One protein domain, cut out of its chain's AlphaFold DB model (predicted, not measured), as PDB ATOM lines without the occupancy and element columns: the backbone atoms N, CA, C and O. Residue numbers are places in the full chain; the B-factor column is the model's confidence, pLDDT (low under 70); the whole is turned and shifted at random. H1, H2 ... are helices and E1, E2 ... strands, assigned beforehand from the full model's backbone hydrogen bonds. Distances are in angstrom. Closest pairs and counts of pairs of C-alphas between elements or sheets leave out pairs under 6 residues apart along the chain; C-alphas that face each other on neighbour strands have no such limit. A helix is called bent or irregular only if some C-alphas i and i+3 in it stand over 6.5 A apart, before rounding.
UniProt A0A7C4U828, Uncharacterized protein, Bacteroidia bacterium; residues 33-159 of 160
ATOM      1  N   LEU A  33     -28.072   6.307  16.731       96.00
ATOM      2  CA  LEU A  33     -27.183   7.463  16.658       96.00
ATOM      3  C   LEU A  33     -27.102   8.116  18.043       96.00
ATOM      4  O   LEU A  33     -28.126   8.305  18.696       96.00
ATOM      5  N   VAL A  34     -25.897   8.460  18.491       96.06
ATOM      6  CA  VAL A  34     -25.680   9.024  19.826       96.06
ATOM      7  C   VAL A  34     -24.806  10.269  19.816       96.06
ATOM      8  O   VAL A  34     -24.047  10.520  18.880       96.06
ATOM      9  N   LYS A  35     -24.880  11.011  20.921       94.50
ATOM     10  CA  LYS A  35     -23.937  12.058  21.308       94.50
ATOM     11  C   LYS A  35     -23.290  11.705  22.647       94.50
ATOM     12  O   LYS A  35     -23.941  11.149  23.531       94.50
ATOM     13  N   VAL A  36     -22.018  12.060  22.807       92.62
ATOM     14  CA  VAL A  36     -21.297  11.934  24.078       92.62
ATOM     15  C   VAL A  36     -21.425  13.243  24.859       92.62
ATOM     16  O   VAL A  36     -21.187  14.330  24.331       92.62
ATOM     17  N   LYS A  37     -21.861  13.141  26.113       92.25
ATOM     18  CA  LYS A  37     -22.019  14.273  27.037       92.25
ATOM     19  C   LYS A  37     -20.741  14.535  27.822       92.25
ATOM     20  O   LYS A  37     -20.426  15.689  28.084       92.25
ATOM     21  N   ASP A  38     -20.042  13.465  28.182       89.38
ATOM     22  CA  ASP A  38     -18.800  13.494  28.945       89.38
ATOM     23  C   ASP A  38     -17.868  12.400  28.409       89.38
ATOM     24  O   ASP A  38     -18.229  11.223  28.362       89.38
ATOM     25  N   TRP A  39     -16.680  12.796  27.958       85.94
ATOM     26  CA  TRP A  39     -15.665  11.866  27.467       85.94
ATOM     27  C   TRP A  39     -14.821  11.265  28.605       85.94
ATOM     28  O   TRP A  39     -14.073  10.311  28.370       85.94
ATOM     29  N   GLY A  40     -14.977  11.752  29.844       75.50
ATOM     30  CA  GLY A  40     -14.296  11.268  31.043       75.50
ATOM     31  C   GLY A  40     -12.771  11.258  30.891       75.50
ATOM     32  O   GLY A  40     -12.183  12.133  30.268       75.50
ATOM     33  N   SER A  41     -12.100  10.217  31.400       59.34
ATOM     34  CA  SER A  41     -10.654   9.989  31.187       59.34
ATOM     35  C   SER A  41     -10.303   9.437  29.788       59.34
ATOM     36  O   SER A  41      -9.264   8.796  29.622       59.34
ATOM     37  N   ARG A  42     -11.166   9.685  28.792       63.84
ATOM     38  CA  ARG A  42     -11.222   9.103  27.435       63.84
ATOM     39  C   ARG A  42     -11.503   7.600  27.419       63.84
ATOM     40  O   ARG A  42     -11.345   6.905  28.422       63.84
ATOM     41  N   ALA A  43     -11.997   7.113  26.274       61.22
ATOM     42  CA  ALA A  43     -12.499   5.748  26.136       61.22
ATOM     43  C   ALA A  43     -11.520   4.686  26.632       61.22
ATOM     44  O   ALA A  43     -10.300   4.810  26.542       61.22
ATOM     45  N   LEU A  44     -12.091   3.623  27.185       61.44
ATOM     46  CA  LEU A  44     -11.296   2.586  27.816       61.44
ATOM     47  C   LEU A  44     -10.478   1.852  26.759       61.44
ATOM     48  O   LEU A  44     -11.024   1.143  25.921       61.44
ATOM     49  N   MET A  45      -9.159   2.004  26.837       67.50
ATOM     50  CA  MET A  45      -8.230   1.127  26.144       67.50
ATOM     51  C   MET A  45      -8.329  -0.271  26.755       67.50
ATOM     52  O   MET A  45      -8.198  -0.443  27.970       67.50
ATOM     53  N   ILE A  46      -8.526  -1.280  25.915       73.50
ATOM     54  CA  ILE A  46      -8.498  -2.673  26.338       73.50
ATOM     55  C   ILE A  46      -7.037  -3.107  26.412       73.50
ATOM     56  O   ILE A  46      -6.342  -3.214  25.403       73.50
ATOM     57  N   LEU A  47      -6.567  -3.343  27.636       65.12
ATOM     58  CA  LEU A  47      -5.183  -3.742  27.914       65.12
ATOM     59  C   LEU A  47      -5.001  -5.259  28.051       65.12
ATOM     60  O   LEU A  47      -3.876  -5.724  28.209       65.12
ATOM     61  N   SER A  48      -6.091  -6.027  28.047       75.06
ATOM     62  CA  SER A  48      -6.057  -7.465  28.300       75.06
ATOM     63  C   SER A  48      -7.208  -8.191  27.615       75.06
ATOM     64  O   SER A  48      -8.345  -7.714  27.624       75.06
ATOM     65  N   ASP A  49      -6.928  -9.393  27.111       75.69
ATOM     66  CA  ASP A  49      -7.911 -10.276  26.472       75.69
ATOM     67  C   ASP A  49      -9.058 -10.666  27.416       75.69
ATOM     68  O   ASP A  49     -10.157 -10.996  26.969       75.69
ATOM     69  N   ASN A  50      -8.837 -10.593  28.735       84.56
ATOM     70  CA  ASN A  50      -9.852 -10.929  29.730       84.56
ATOM     71  C   ASN A  50     -10.850  -9.796  30.041       84.56
ATOM     72  O   ASN A  50     -11.759  -9.991  30.849       84.56
ATOM     73  N   TYR A  51     -10.707  -8.623  29.413       88.38
ATOM     74  CA  TYR A  51     -11.534  -7.446  29.699       88.38
ATOM     75  C   TYR A  51     -13.038  -7.704  29.518       88.38
ATOM     76  O   TYR A  51     -13.853  -7.196  30.287       88.38
ATOM     77  N   PHE A  52     -13.402  -8.531  28.533       91.62
ATOM     78  CA  PHE A  52     -14.788  -8.899  28.244       91.62
ATOM     79  C   PHE A  52     -15.161 -10.317  28.676       91.62
ATOM     80  O   PHE A  52     -16.290 -10.720  28.421       91.62
ATOM     81  N   SER A  53     -14.288 -11.097  29.326       92.00
ATOM     82  CA  SER A  53     -14.554 -12.532  29.553       92.00
ATOM     83  C   SER A  53     -15.886 -12.816  30.254       92.00
ATOM     84  O   SER A  53     -16.531 -13.811  29.949       92.00
ATOM     85  N   ALA A  54     -16.321 -11.938  31.161       93.81
ATOM     86  CA  ALA A  54     -17.584 -12.092  31.885       93.81
ATOM     87  C   ALA A  54     -18.831 -11.659  31.088       93.81
ATOM     88  O   ALA A  54     -19.945 -12.016  31.461       93.81
ATOM     89  N   THR A  55     -18.671 -10.870  30.021       94.06
ATOM     90  CA  THR A  55     -19.785 -10.283  29.251       94.06
ATOM     91  C   THR A  55     -19.728 -10.569  27.755       94.06
ATOM     92  O   THR A  55     -20.605 -10.119  27.021       94.06
ATOM     93  N   GLN A  56     -18.729 -11.326  27.307       94.81
ATOM     94  CA  GLN A  56     -18.449 -11.618  25.907       94.81
ATOM     95  C   GLN A  56     -19.684 -12.157  25.178       94.81
ATOM     96  O   GLN A  56     -20.090 -11.568  24.183       94.81
ATOM     97  N   ASP A  57     -20.322 -13.208  25.695       95.62
ATOM     98  CA  ASP A  57     -21.464 -13.844  25.021       95.62
ATOM     99  C   ASP A  57     -22.652 -12.883  24.865       95.62
ATOM    100  O   ASP A  57     -23.303 -12.847  23.823       95.62
ATOM    101  N   SER A  58     -22.896 -12.044  25.877       95.19
ATOM    102  CA  SER A  58     -23.952 -11.023  25.845       95.19
ATOM    103  C   SER A  58     -23.660  -9.921  24.824       95.19
ATOM    104  O   SER A  58     -24.569  -9.434  24.150       95.19
ATOM    105  N   ILE A  59     -22.393  -9.528  24.680       95.81
ATOM    106  CA  ILE A  59     -21.986  -8.540  23.678       95.81
ATOM    107  C   ILE A  59     -22.080  -9.155  22.276       95.81
ATOM    108  O   ILE A  59     -22.694  -8.556  21.396       95.81
ATOM    109  N   ILE A  60     -21.553 -10.367  22.073       95.38
ATOM    110  CA  ILE A  60     -21.620 -11.096  20.795       95.38
ATOM    111  C   ILE A  60     -23.070 -11.305  20.359       95.38
ATOM    112  O   ILE A  60     -23.370 -11.163  19.179       95.38
ATOM    113  N   PHE A  61     -23.985 -11.592  21.285       94.94
ATOM    114  CA  PHE A  61     -25.407 -11.706  20.960       94.94
ATOM    115  C   PHE A  61     -25.993 -10.406  20.378       94.94
ATOM    116  O   PHE A  61     -26.873 -10.464  19.523       94.94
ATOM    117  N   GLN A  62     -25.500  -9.239  20.808       95.19
ATOM    118  CA  GLN A  62     -25.970  -7.930  20.337       95.19
ATOM    119  C   GLN A  62     -25.351  -7.521  18.990       95.19
ATOM    120  O   GLN A  62     -26.060  -6.976  18.146       95.19
ATOM    121  N   ILE A  63     -24.051  -7.767  18.784       94.56
ATOM    122  CA  ILE A  63     -23.293  -7.198  17.643       94.56
ATOM    123  C   ILE A  63     -22.744  -8.246  16.666       94.56
ATOM    124  O   ILE A  63     -22.295  -7.922  15.571       94.56
ATOM    125  N   GLY A  64     -22.800  -9.523  17.033       93.94
ATOM    126  CA  GLY A  64     -22.196 -10.621  16.288       93.94
ATOM    127  C   GLY A  64     -20.703 -10.811  16.578       93.94
ATOM    128  O   GLY A  64     -19.993  -9.908  17.019       93.94
ATOM    129  N   GLN A  65     -20.213 -12.024  16.307       93.25
ATOM    130  CA  GLN A  65     -18.829 -12.430  16.587       93.25
ATOM    131  C   GLN A  65     -17.806 -11.557  15.847       93.25
ATOM    132  O   GLN A  65     -16.828 -11.101  16.427       93.25
ATOM    133  N   GLN A  66     -18.065 -11.294  14.569       91.44
ATOM    134  CA  GLN A  66     -17.175 -10.540  13.690       91.44
ATOM    135  C   GLN A  66     -16.949  -9.102  14.171       91.44
ATOM    136  O   GLN A  66     -15.813  -8.639  14.223       91.44
ATOM    137  N   GLU A  67     -18.020  -8.411  14.569       92.12
ATOM    138  CA  GLU A  67     -17.929  -7.048  15.094       92.12
ATOM    139  C   GLU A  67     -17.253  -7.013  16.469       92.12
ATOM    140  O   GLU A  67     -16.477  -6.105  16.765       92.12
ATOM    141  N   PHE A  68     -17.487  -8.037  17.292       93.00
ATOM    142  CA  PHE A  68     -16.805  -8.192  18.572       93.00
ATOM    143  C   PHE A  68     -15.293  -8.427  18.417       93.00
ATOM    144  O   PHE A  68     -14.494  -7.897  19.194       93.00
ATOM    145  N   ASP A  69     -14.874  -9.190  17.409       90.62
ATOM    146  CA  ASP A  69     -13.456  -9.408  17.126       90.62
ATOM    147  C   ASP A  69     -12.776  -8.138  16.593       90.62
ATOM    148  O   ASP A  69     -11.670  -7.806  17.036       90.62
ATOM    149  N   GLU A  70     -13.455  -7.365  15.737       89.25
ATOM    150  CA  GLU A  70     -12.959  -6.055  15.301       89.25
ATOM    151  C   GLU A  70     -12.812  -5.087  16.484       89.25
ATOM    152  O   GLU A  70     -11.747  -4.484  16.651       89.25
ATOM    153  N   LEU A  71     -13.830  -4.994  17.348       90.31
ATOM    154  CA  LEU A  71     -13.813  -4.192  18.574       90.31
ATOM    155  C   LEU A  71     -12.558  -4.460  19.413       90.31
ATOM    156  O   LEU A  71     -11.848  -3.517  19.764       90.31
ATOM    157  N   LYS A  72     -12.260  -5.731  19.716       88.81
ATOM    158  CA  LYS A  72     -11.077  -6.099  20.514       88.81
ATOM    159  C   LYS A  72      -9.779  -5.663  19.841       88.81
ATOM    160  O   LYS A  72      -8.887  -5.144  20.505       88.81
ATOM    161  N   SER A  73      -9.676  -5.849  18.525       85.19
ATOM    162  CA  SER A  73      -8.465  -5.493  17.778       85.19
ATOM    163  C   SER A  73      -8.216  -3.979  17.760       85.19
ATOM    164  O   SER A  73      -7.073  -3.527  17.867       85.19
ATOM    165  N   ARG A  74      -9.290  -3.184  17.677       84.50
ATOM    166  CA  ARG A  74      -9.218  -1.734  17.468       84.50
ATOM    167  C   ARG A  74      -9.288  -0.908  18.737       84.50
ATOM    168  O   ARG A  74      -8.812   0.218  18.736       84.50
ATOM    169  N   CYS A  75      -9.826  -1.447  19.821       80.75
ATOM    170  CA  CYS A  75      -9.831  -0.789  21.123       80.75
ATOM    171  C   CYS A  75      -8.579  -1.174  21.937       80.75
ATOM    172  O   CYS A  75      -8.667  -1.513  23.109       80.75
ATOM    173  N   SER A  76      -7.404  -1.165  21.303       75.44
ATOM    174  CA  SER A  76      -6.113  -1.559  21.885       75.44
ATOM    175  C   SER A  76      -5.091  -0.423  21.766       75.44
ATOM    176  O   SER A  76      -5.321   0.552  21.048       75.44
ATOM    177  N   ALA A  77      -3.936  -0.552  22.427       67.94
ATOM    178  CA  ALA A  77      -2.891   0.481  22.431       67.94
ATOM    179  C   ALA A  77      -2.419   0.922  21.028       67.94
ATOM    180  O   ALA A  77      -1.997   2.060  20.850       67.94
ATOM    181  N   SER A  78      -2.492   0.037  20.031       70.69
ATOM    182  CA  SER A  78      -2.134   0.316  18.633       70.69
ATOM    183  C   SER A  78      -3.337   0.355  17.685       70.69
ATOM    184  O   SER A  78      -3.168   0.657  16.504       70.69
ATOM    185  N   GLY A  79      -4.537   0.036  18.178       72.44
ATOM    186  CA  GLY A  79      -5.744  -0.110  17.367       72.44
ATOM    187  C   GLY A  79      -6.446   1.208  17.039       72.44
ATOM    188  O   GLY A  79      -7.206   1.276  16.070       72.44
ATOM    189  N   TRP A  80      -6.181   2.261  17.816       78.69
ATOM    190  CA  TRP A  80      -6.774   3.573  17.589       78.69
ATOM    191  C   TRP A  80      -6.044   4.378  16.510       78.69
ATOM    192  O   TRP A  80      -4.817   4.510  16.552       78.69
ATOM    193  N   PRO A  81      -6.781   4.979  15.558       82.06
ATOM    194  CA  PRO A  81      -6.181   5.863  14.575       82.06
ATOM    195  C   PRO A  81      -5.503   7.069  15.222       82.06
ATOM    196  O   PRO A  81      -6.045   7.714  16.124       82.06
ATOM    197  N   LYS A  82      -4.325   7.424  14.698       80.50
ATOM    198  CA  LYS A  82      -3.641   8.666  15.071       80.50
ATOM    199  C   LYS A  82      -4.568   9.857  14.812       80.50
ATOM    200  O   LYS A  82      -5.153   9.950  13.739       80.50
ATOM    201  N   GLY A  83      -4.682  10.760  15.785       80.81
ATOM    202  CA  GLY A  83      -5.555  11.937  15.702       80.81
ATOM    203  C   GLY A  83      -6.952  11.752  16.303       80.81
ATOM    204  O   GLY A  83      -7.612  12.752  16.561       80.81
ATOM    205  N   LEU A  84      -7.375  10.516  16.602       81.69
ATOM    206  CA  LEU A  84      -8.541  10.239  17.463       81.69
ATOM    207  C   LEU A  84      -8.157  10.044  18.936       81.69
ATOM    208  O   LEU A  84      -9.020   9.979  19.806       81.69
ATOM    209  N   TYR A  85      -6.855  10.005  19.212       77.56
ATOM    210  CA  TYR A  85      -6.279  10.017  20.545       77.56
ATOM    211  C   TYR A  85      -5.084  10.967  20.572       77.56
ATOM    212  O   TYR A  85      -4.235  10.932  19.675       77.56
ATOM    213  N   VAL A  86      -5.024  11.799  21.610       72.56
ATOM    214  CA  VAL A  86      -3.911  12.705  21.894       72.56
ATOM    215  C   VAL A  86      -3.664  12.674  23.398       72.56
ATOM    216  O   VAL A  86      -4.608  12.712  24.181       72.56
ATOM    217  N   SER A  87      -2.405  12.572  23.809       73.31
ATOM    218  CA  SER A  87      -1.992  12.606  25.214       73.31
ATOM    219  C   SER A  87      -1.192  13.873  25.503       73.31
ATOM    220  O   SER A  87      -0.441  14.311  24.635       73.31
ATOM    221  N   GLY A  88      -1.262  14.385  26.735       76.62
ATOM    222  CA  GLY A  88      -0.423  15.506  27.185       76.62
ATOM    223  C   GLY A  88      -0.916  16.890  26.759       76.62
ATOM    224  O   GLY A  88      -0.112  17.810  26.668       76.62
ATOM    225  N   LEU A  89      -2.211  17.008  26.484       82.75
ATOM    226  CA  LEU A  89      -2.904  18.269  26.239       82.75
ATOM    227  C   LEU A  89      -3.172  19.015  27.559       82.75
ATOM    228  O   LEU A  89      -3.253  18.390  28.623       82.75
ATOM    229  N   SER A  90      -3.311  20.341  27.489       87.31
ATOM    230  CA  SER A  90      -3.866  21.137  28.592       87.31
ATOM    231  C   SER A  90      -5.361  20.857  28.784       87.31
ATOM    232  O   SER A  90      -6.013  20.260  27.928       87.31
ATOM    233  N   GLU A  91      -5.935  21.314  29.899       85.50
ATOM    234  CA  GLU A  91      -7.376  21.187  30.151       85.50
ATOM    235  C   GLU A  91      -8.209  21.891  29.064       85.50
ATOM    236  O   GLU A  91      -9.203  21.349  28.584       85.50
ATOM    237  N   GLU A  92      -7.780  23.071  28.610       87.88
ATOM    238  CA  GLU A  92      -8.458  23.801  27.537       87.88
ATOM    239  C   GLU A  92      -8.357  23.077  26.190       87.88
ATOM    240  O   GLU A  92      -9.335  23.015  25.440       87.88
ATOM    241  N   GLU A  93      -7.187  22.516  25.879       87.75
ATOM    242  CA  GLU A  93      -6.980  21.730  24.663       87.75
ATOM    243  C   GLU A  93      -7.819  20.443  24.673       87.75
ATOM    244  O   GLU A  93      -8.338  20.048  23.625       87.75
ATOM    245  N   ASP A  94      -8.019  19.838  25.846       85.56
ATOM    246  CA  ASP A  94      -8.892  18.677  26.033       85.56
ATOM    247  C   ASP A  94     -10.347  19.002  25.742       85.56
ATOM    248  O   ASP A  94     -10.982  18.304  24.951       85.56
ATOM    249  N   VAL A  95     -10.860  20.111  26.275       87.38
ATOM    250  CA  VAL A  95     -12.231  20.552  25.991       87.38
ATOM    251  C   VAL A  95     -12.434  20.800  24.495       87.38
ATOM    252  O   VAL A  95     -13.454  20.398  23.927       87.38
ATOM    253  N   VAL A  96     -11.470  21.440  23.826       89.75
ATOM    254  CA  VAL A  96     -11.533  21.680  22.374       89.75
ATOM    255  C   VAL A  96     -11.501  20.362  21.598       89.75
ATOM    256  O   VAL A  96     -12.240  20.193  20.621       89.75
ATOM    257  N   PHE A  97     -10.676  19.407  22.023       88.12
ATOM    258  CA  PHE A  97     -10.588  18.100  21.386       88.12
ATOM    259  C   PHE A  97     -11.878  17.286  21.556       88.12
ATOM    260  O   PHE A  97     -12.384  16.734  20.579       88.12
ATOM    261  N   ASP A  98     -12.471  17.285  22.745       88.75
ATOM    262  CA  ASP A  98     -13.741  16.612  23.031       88.75
ATOM    263  C   ASP A  98     -14.903  17.207  22.226       88.75
ATOM    264  O   ASP A  98     -15.742  16.488  21.671       88.75
ATOM    265  N   GLN A  99     -14.933  18.535  22.082       89.00
ATOM    266  CA  GLN A  99     -15.886  19.211  21.198       89.00
ATOM    267  C   GLN A  99     -15.715  18.775  19.742       89.00
ATOM    268  O   GLN A  99     -16.708  18.554  19.047       89.00
ATOM    269  N   LYS A 100     -14.471  18.607  19.285       90.62
ATOM    270  CA  LYS A 100     -14.188  18.092  17.946       90.62
ATOM    271  C   LYS A 100     -14.690  16.655  17.793       90.62
ATOM    272  O   LYS A 100     -15.371  16.368  16.808       90.62
ATOM    273  N   LEU A 101     -14.419  15.768  18.757       91.06
ATOM    274  CA  LEU A 101     -14.899  14.378  18.747       91.06
ATOM    275  C   LEU A 101     -16.428  14.284  18.701       91.06
ATOM    276  O   LEU A 101     -16.966  13.421  18.013       91.06
ATOM    277  N   ASN A 102     -17.143  15.213  19.336       91.38
ATOM    278  CA  ASN A 102     -18.606  15.289  19.261       91.38
ATOM    279  C   ASN A 102     -19.159  15.584  17.853       91.38
ATOM    280  O   ASN A 102     -20.362  15.448  17.637       91.38
ATOM    281  N   GLY A 103     -18.310  15.961  16.892       93.44
ATOM    282  CA  GLY A 103     -18.670  16.048  15.474       93.44
ATOM    283  C   GLY A 103     -18.717  14.698  14.749       93.44
ATOM    284  O   GLY A 103     -19.151  14.647  13.598       93.44
ATOM    285  N   LEU A 104     -18.263  13.612  15.384       94.19
ATOM    286  CA  LEU A 104     -18.326  12.269  14.817       94.19
ATOM    287  C   LEU A 104     -19.760  11.731  14.851       94.19
ATOM    288  O   LEU A 104     -20.471  11.839  15.850       94.19
ATOM    289  N   LYS A 105     -20.163  11.054  13.777       95.69
ATOM    290  CA  LYS A 105     -21.324  10.164  13.776       95.69
ATOM    291  C   LYS A 105     -20.955   8.871  14.482       95.69
ATOM    292  O   LYS A 105     -20.119   8.108  13.990       95.69
ATOM    293  N   MET A 106     -21.597   8.644  15.619       94.94
ATOM    294  CA  MET A 106     -21.342   7.519  16.508       94.94
ATOM    295  C   MET A 106     -22.635   6.756  16.751       94.94
ATOM    296  O   MET A 106     -23.692   7.362  16.923       94.94
ATOM    297  N   TYR A 107     -22.542   5.432  16.790       96.38
ATOM    298  CA  TYR A 107     -23.692   4.561  16.980       96.38
ATOM    299  C   TYR A 107     -23.512   3.689  18.216       96.38
ATOM    300  O   TYR A 107     -22.524   2.963  18.304       96.38
ATOM    301  N   GLN A 108     -24.464   3.712  19.147       96.00
ATOM    302  CA  GLN A 108     -24.517   2.722  20.220       96.00
ATOM    303  C   GLN A 108     -24.953   1.381  19.630       96.00
ATOM    304  O   GLN A 108     -26.079   1.248  19.146       96.00
ATOM    305  N   ILE A 109     -24.061   0.392  19.688       96.25
ATOM    306  CA  ILE A 109     -24.290  -0.948  19.129       96.25
ATOM    307  C   ILE A 109     -24.516  -2.015  20.205       96.25
ATOM    308  O   ILE A 109     -25.123  -3.040  19.922       96.25
ATOM    309  N   ALA A 110     -24.072  -1.771  21.441       96.19
ATOM    310  CA  ALA A 110     -24.319  -2.659  22.574       96.19
ATOM    311  C   ALA A 110     -24.255  -1.916  23.910       96.19
ATOM    312  O   ALA A 110     -23.609  -0.871  24.021       96.19
ATOM    313  N   SER A 111     -24.853  -2.525  24.933       95.75
ATOM    314  CA  SER A 111     -24.662  -2.168  26.341       95.75
ATOM    315  C   SER A 111     -24.257  -3.398  27.151       95.75
ATOM    316  O   SER A 111     -24.707  -4.513  26.884       95.75
ATOM    317  N   TYR A 112     -23.439  -3.200  28.183       95.06
ATOM    318  CA  TYR A 112     -23.047  -4.258  29.114       95.06
ATOM    319  C   TYR A 112     -22.726  -3.686  30.498       95.06
ATOM    320  O   TYR A 112     -22.318  -2.536  30.642       95.06
ATOM    321  N   THR A 113     -22.892  -4.491  31.545       95.06
ATOM    322  CA  THR A 113     -22.338  -4.163  32.867       95.06
ATOM    323  C   THR A 113     -20.861  -4.520  32.856       95.06
ATOM    324  O   THR A 113     -20.529  -5.678  32.620       95.06
ATOM    325  N   HIS A 114     -19.961  -3.568  33.099       90.56
ATOM    326  CA  HIS A 114     -18.539  -3.894  33.089       90.56
ATOM    327  C   HIS A 114     -18.182  -4.743  34.316       90.56
ATOM    328  O   HIS A 114     -18.411  -4.335  35.453       90.56
ATOM    329  N   ILE A 115     -17.639  -5.940  34.082       91.69
ATOM    330  CA  ILE A 115     -17.182  -6.856  35.128       91.69
ATOM    331  C   ILE A 115     -15.729  -7.211  34.832       91.69
ATOM    332  O   ILE A 115     -15.434  -7.790  33.790       91.69
ATOM    333  N   TYR A 116     -14.829  -6.887  35.758       85.44
ATOM    334  CA  TYR A 116     -13.395  -7.109  35.591       85.44
ATOM    335  C   TYR A 116     -12.758  -7.574  36.900       85.44
ATOM    336  O   TYR A 116     -13.010  -7.004  37.962       85.44
ATOM    337  N   ASN A 117     -11.945  -8.635  36.836       86.25
ATOM    338  CA  ASN A 117     -11.312  -9.269  38.002       86.25
ATOM    339  C   ASN A 117     -12.294  -9.552  39.160       86.25
ATOM    340  O   ASN A 117     -12.000  -9.282  40.324       86.25
ATOM    341  N   GLY A 118     -13.488 -10.060  38.829       86.62
ATOM    342  CA  GLY A 118     -14.538 -10.398  39.799       86.62
ATOM    343  C   GLY A 118     -15.262  -9.199  40.420       86.62
ATOM    344  O   GLY A 118     -16.110  -9.391  41.288       86.62
ATOM    345  N   LYS A 119     -14.954  -7.967  39.993       90.88
ATOM    346  CA  LYS A 119     -15.631  -6.750  40.447       90.88
ATOM    347  C   LYS A 119     -16.617  -6.263  39.400       90.88
ATOM    348  O   LYS A 119     -16.287  -6.198  38.218       90.88
ATOM    349  N   THR A 120     -17.799  -5.880  39.864       93.56
ATOM    350  CA  THR A 120     -18.830  -5.229  39.056       93.56
ATOM    351  C   THR A 120     -18.643  -3.719  39.109       93.56
ATOM    352  O   THR A 120     -18.491  -3.146  40.186       93.56
ATOM    353  N   PHE A 121     -18.669  -3.086  37.944       90.81
ATOM    354  CA  PHE A 121     -18.581  -1.644  37.746       90.81
ATOM    355  C   PHE A 121     -19.872  -1.118  37.099       90.81
ATOM    356  O   PHE A 121     -20.855  -1.847  36.942       90.81
ATOM    357  N   ASP A 122     -19.865   0.159  36.719       91.75
ATOM    358  CA  ASP A 122     -20.983   0.813  36.041       91.75
ATOM    359  C   ASP A 122     -21.351   0.133  34.707       91.75
ATOM    360  O   ASP A 122     -20.560  -0.589  34.081       91.75
ATOM    361  N   ARG A 123     -22.567   0.419  34.227       94.25
ATOM    362  CA  ARG A 123     -22.991   0.065  32.869       94.25
ATOM    363  C   ARG A 123     -22.227   0.886  31.840       94.25
ATOM    364  O   ARG A 123     -22.082   2.099  31.981       94.25
ATOM    365  N   HIS A 124     -21.767   0.205  30.803       93.69
ATOM    366  CA  HIS A 124     -21.044   0.772  29.681       93.69
ATOM    367  C   HIS A 124     -21.793   0.509  28.379       93.69
ATOM    368  O   HIS A 124     -22.555  -0.452  28.255       93.69
ATOM    369  N   VAL A 125     -21.543   1.374  27.408       94.44
ATOM    370  CA  VAL A 125     -21.993   1.248  26.029       94.44
ATOM    371  C   VAL A 125     -20.794   1.106  25.110       94.44
ATOM    372  O   VAL A 125     -19.720   1.653  25.370       94.44
ATOM    373  N   ILE A 126     -20.999   0.368  24.026       94.50
ATOM    374  CA  ILE A 126     -20.041   0.233  22.935       94.50
ATOM    375  C   ILE A 126     -20.520   1.138  21.812       94.50
ATOM    376  O   ILE A 126     -21.613   0.939  21.273       94.50
ATOM    377  N   LEU A 127     -19.709   2.140  21.483       94.31
ATOM    378  CA  LEU A 127     -19.971   3.052  20.380       94.31
ATOM    379  C   LEU A 127     -19.127   2.663  19.176       94.31
ATOM    380  O   LEU A 127     -17.923   2.462  19.318       94.31
ATOM    381  N   ARG A 128     -19.741   2.619  17.996       94.06
ATOM    382  CA  ARG A 128     -19.070   2.442  16.708       94.06
ATOM    383  C   ARG A 128     -19.034   3.752  15.937       94.06
ATOM    384  O   ARG A 128     -20.057   4.416  15.782       94.06
ATOM    385  N   VAL A 129     -17.874   4.057  15.372       93.31
ATOM    386  CA  VAL A 129     -17.628   5.211  14.505       93.31
ATOM    387  C   VAL A 129     -17.181   4.712  13.130       93.31
ATOM    388  O   VAL A 129     -16.003   4.392  12.943       93.31
ATOM    389  N   PRO A 130     -18.106   4.600  12.163       92.69
ATOM    390  CA  PRO A 130     -17.773   4.119  10.829       92.69
ATOM    391  C   PRO A 130     -17.000   5.181  10.047       92.69
ATOM    392  O   PRO A 130     -17.432   6.336   9.979       92.69
ATOM    393  N   TYR A 131     -15.875   4.799   9.428       91.88
ATOM    394  CA  TYR A 131     -15.060   5.728   8.636       91.88
ATOM    395  C   TYR A 131     -15.862   6.385   7.514       91.88
ATOM    396  O   TYR A 131     -15.823   7.601   7.365       91.88
ATOM    397  N   GLU A 132     -16.639   5.612   6.754       91.88
ATOM    398  CA  GLU A 132     -17.320   6.125   5.560       91.88
ATOM    399  C   GLU A 132     -18.287   7.281   5.842       91.88
ATOM    400  O   GLU A 132     -18.422   8.191   5.021       91.88
ATOM    401  N   GLU A 133     -18.916   7.301   7.019       94.44
ATOM    402  CA  GLU A 133     -19.804   8.395   7.423       94.44
ATOM    403  C   GLU A 133     -19.061   9.595   8.026       94.44
ATOM    404  O   GLU A 133     -19.640  10.676   8.144       94.44
ATOM    405  N   ASN A 134     -17.789   9.405   8.385       94.94
ATOM    406  CA  ASN A 134     -16.937  10.357   9.095       94.94
ATOM    407  C   ASN A 134     -15.688  10.772   8.302       94.94
ATOM    408  O   ASN A 134     -14.876  11.542   8.801       94.94
ATOM    409  N   LYS A 135     -15.522  10.327   7.053       93.44
ATOM    410  CA  LYS A 135     -14.313  10.573   6.242       93.44
ATOM    411  C   LYS A 135     -13.982  12.047   5.992       93.44
ATOM    412  O   LYS A 135     -12.854  12.362   5.629       93.44
ATOM    413  N   ASN A 136     -14.958  12.935   6.189       94.00
ATOM    414  CA  ASN A 136     -14.809  14.386   6.064       94.00
ATOM    415  C   ASN A 136     -14.763  15.112   7.421       94.00
ATOM    416  O   ASN A 136     -14.703  16.337   7.434       94.00
ATOM    417  N   TRP A 137     -14.824  14.389   8.543       94.06
ATOM    418  CA  TRP A 137     -14.766  14.972   9.887       94.06
ATOM    419  C   TRP A 137     -13.427  15.679  10.135       94.06
ATOM    420  O   TRP A 137     -13.397  16.808  10.615       94.06
ATOM    421  N   ASP A 138     -12.328  15.043   9.729       91.62
ATOM    422  CA  ASP A 138     -11.009  15.660   9.653       91.62
ATOM    423  C   ASP A 138     -10.249  15.081   8.458       91.62
ATOM    424  O   ASP A 138      -9.891  13.907   8.431       91.62
ATOM    425  N   THR A 139      -9.985  15.921   7.458       88.88
ATOM    426  CA  THR A 139      -9.316  15.501   6.216       88.88
ATOM    427  C   THR A 139      -7.873  15.015   6.411       88.88
ATOM    428  O   THR A 139      -7.354  14.309   5.540       88.88
ATOM    429  N   ALA A 140      -7.234  15.357   7.537       89.81
ATOM    430  CA  ALA A 140      -5.899  14.891   7.902       89.81
ATOM    431  C   ALA A 140      -5.915  13.542   8.641       89.81
ATOM    432  O   ALA A 140      -4.876  12.887   8.739       89.81
ATOM    433  N   VAL A 141      -7.076  13.102   9.135       87.69
ATOM    434  CA  VAL A 141      -7.230  11.853   9.886       87.69
ATOM    435  C   VAL A 141      -7.906  10.814   8.999       87.69
ATOM    436  O   VAL A 141      -9.072  10.931   8.629       87.69
ATOM    437  N   ARG A 142      -7.165   9.762   8.648       88.75
ATOM    438  CA  ARG A 142      -7.690   8.633   7.874       88.75
ATOM    439  C   ARG A 142      -7.548   7.338   8.647       88.75
ATOM    440  O   ARG A 142      -6.513   7.089   9.261       88.75
ATOM    441  N   TRP A 143      -8.580   6.510   8.570       88.50
ATOM    442  CA  TRP A 143      -8.564   5.160   9.102       88.50
ATOM    443  C   TRP A 143      -9.339   4.209   8.199       88.50
ATOM    444  O   TRP A 143     -10.099   4.618   7.329       88.50
ATOM    445  N   THR A 144      -9.088   2.930   8.414       85.31
ATOM    446  CA  THR A 144      -9.718   1.785   7.751       85.31
ATOM    447  C   THR A 144     -10.769   1.228   8.704       85.31
ATOM    448  O   THR A 144     -10.489   1.172   9.900       85.31
ATOM    449  N   GLY A 145     -11.927   0.778   8.219       85.88
ATOM    450  CA  GLY A 145     -13.001   0.187   9.038       85.88
ATOM    451  C   GLY A 145     -13.585   1.103  10.128       85.88
ATOM    452  O   GLY A 145     -13.801   2.299   9.911       85.88
ATOM    453  N   ASN A 146     -13.876   0.534  11.301       90.75
ATOM    454  CA  ASN A 146     -14.525   1.252  12.402       90.75
ATOM    455  C   ASN A 146     -13.549   1.731  13.477       90.75
ATOM    456  O   ASN A 146     -12.461   1.193  13.640       90.75
ATOM    457  N   VAL A 147     -13.976   2.703  14.277       90.38
ATOM    458  CA  VAL A 147     -13.373   2.998  15.584       90.38
ATOM    459  C   VAL A 147     -14.393   2.711  16.667       90.38
ATOM    460  O   VAL A 147     -15.586   2.940  16.467       90.38
ATOM    461  N   TYR A 148     -13.925   2.204  17.806       91.25
ATOM    462  CA  TYR A 148     -14.788   1.851  18.921       91.25
ATOM    463  C   TYR A 148     -14.410   2.603  20.190       91.25
ATOM    464  O   TYR A 148     -13.230   2.667  20.553       91.25
ATOM    465  N   PHE A 149     -15.433   3.114  20.873       90.88
ATOM    466  CA  PHE A 149     -15.321   3.737  22.187       90.88
ATOM    467  C   PHE A 149     -16.140   2.941  23.204       90.88
ATOM    468  O   PHE A 149     -17.249   2.489  22.914       90.88
ATOM    469  N   LEU A 150     -15.587   2.792  24.404       91.44
ATOM    470  CA  LEU A 150     -16.254   2.212  25.563       91.44
ATOM    471  C   LEU A 150     -16.465   3.331  26.575       91.44
ATOM    472  O   LEU A 150     -15.492   3.860  27.117       91.44
ATOM    473  N   LEU A 151     -17.721   3.704  26.796       91.50
ATOM    474  CA  LEU A 151     -18.104   4.815  27.669       91.50
ATOM    475  C   LEU A 151     -19.157   4.352  28.663       91.50
ATOM    476  O   LEU A 151     -19.872   3.385  28.401       91.50
ATOM    477  N   LYS A 152     -19.284   5.037  29.801       92.75
ATOM    478  CA  LYS A 152     -20.390   4.750  30.716       92.75
ATOM    479  C   LYS A 152     -21.699   5.145  30.047       92.75
ATOM    480  O   LYS A 152     -21.796   6.188  29.409       92.75
ATOM    481  N   GLU A 153     -22.732   4.337  30.246       93.75
ATOM    482  CA  GLU A 153     -24.046   4.556  29.627       93.75
ATOM    483  C   GLU A 153     -24.636   5.925  30.002       93.75
ATOM    484  O   GLU A 153     -25.229   6.600  29.168       93.75
ATOM    485  N   LYS A 154     -24.396   6.388  31.237       94.06
ATOM    486  CA  LYS A 154     -24.851   7.702  31.715       94.06
ATOM    487  C   LYS A 154     -24.227   8.895  30.978       94.06
ATOM    488  O   LYS A 154     -24.815   9.976  31.018       94.06
ATOM    489  N   ASP A 155     -23.091   8.706  30.314       93.69
ATOM    490  CA  ASP A 155     -22.317   9.768  29.662       93.69
ATOM    491  C   ASP A 155     -22.644   9.865  28.161       93.69
ATOM    492  O   ASP A 155     -22.101  10.702  27.442       93.69
ATOM    493  N   VAL A 156     -23.595   9.054  27.692       94.12
ATOM    494  CA  VAL A 156     -24.075   9.012  26.310       94.12
ATOM    495  C   VAL A 156     -25.567   9.346  26.268       94.12
ATOM    496  O   VAL A 156     -26.311   9.117  27.225       94.12
ATOM    497  N   GLU A 157     -26.007   9.952  25.172       95.25
ATOM    498  CA  GLU A 157     -27.404  10.282  24.903       95.25
ATOM    499  C   GLU A 157     -27.787   9.822  23.496       95.25
ATOM    500  O   GLU A 157     -27.064  10.082  22.533       95.25
ATOM    501  N   ASN A 158     -28.933   9.147  23.376       91.56
ATOM    502  CA  ASN A 158     -29.497   8.788  22.079       91.56
ATOM    503  C   ASN A 158     -30.055  10.032  21.395       91.56
ATOM    504  O   ASN A 158     -30.813  10.791  21.997       91.56
ATOM    505  N   LEU A 159     -29.702  10.204  20.126       88.06
ATOM    506  CA  LEU A 159     -30.295  11.225  19.281       88.06
ATOM    507  C   LEU A 159     -31.604  10.693  18.671       88.06
ATOM    508  O   LEU A 159     -31.687   9.493  18.388       88.06
TER     509      LEU A 159
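AT A GLANCE: This is residues 33 to 159 of the 160 residues of an uncharacterized protein of Bacteroidia bacterium (UniProt A0A7C4U828). A strongly twisted sheet of five strands is curled like part of a barrel, with H2 packed along E2 and H3 packed across E4. H4 lies away from these two helices, and the long stretch of residues 75 to 90 leads to it from H3. The 127 printed residues hold five named helices and five named strands, in the order E1 H1 H2 H3 H4 E2 E3 H5 E4 E5; the class is mixed, helices and strands. The sheet's order is E4 E3 E2 E1 E5, antiparallel throughout. The whole is compact, with a radius of gyration of the C-alphas of 14.3 A and spans of 38 by 30 by 29 A.

IN THESE COORDINATES: E1 is residues 33 to 36, from C-alpha 33 at (-27.183, 7.463, 16.658). H1 is residues 49 to 52; it is irregular, with C-alphas 49 and 52 7.2 A apart. H2 is residues 56 to 63, 10.5 A long, H3 residues 65 to 74, 14.4 A, and H4 residues 91 to 101, 15.3 A. E2, residues 106 to 116, measures 25.3 A and bends by 68 degrees at residue 109. E3, residues 119 to 130, measures 31.6 A and bends by 62 degrees at residue 122. H5 is residues 131 to 134. E4 is residues 146 to 152, 19.5 A long. E5 is residues 156 to 158, ending with C-alpha 158 at (-29.497, 8.788, 22.079).

HOW THE PARTS SIT: E1 and E5 are antiparallel, with N 35 and O 157 2.9 A apart, within hydrogen-bond range. E1 and E2 pair through N 34 and O 106, 2.9 A. E2 and E3 form a hairpin, with N 121 and O 114 at 2.8 A. E3 and E4 pair through N 129 and O 147, 2.8 A. H2 lies over E2 at a height over the sheet of 7.8 A; their closest C-alphas, of Gln 62 and Ala 110, are 6.0 A apart. H3, on one face of the sheet in two layers, helix over strands, runs across the strands, at 88 degrees to E4 on the local plane; the closest C-alphas, of Leu 71 and Tyr 148, are 6.1 A apart. H2 and H3 touch only at the corner, and only just, with 3 pairs of C-alphas within 8 A. H1 and H5 only graze the sheet. H4 is not on the sheet, only just, with 4 pairs of C-alphas within 10 A. Every O i to N i+4 pair is within hydrogen-bond range in H2, H3 and H4; H1 and H5 are too short for such a pair.

THE WHOLE: The two C-alphas farthest apart, of Gly 118 and Thr 139, are 42.7 A apart. The printed part has no cut. The links E1 to H1, H3 to H4 and H5 to E4 are long. Mean pLDDT of the printed part is 88.1, and residues 41 to 45, 47 and 77 are under 70.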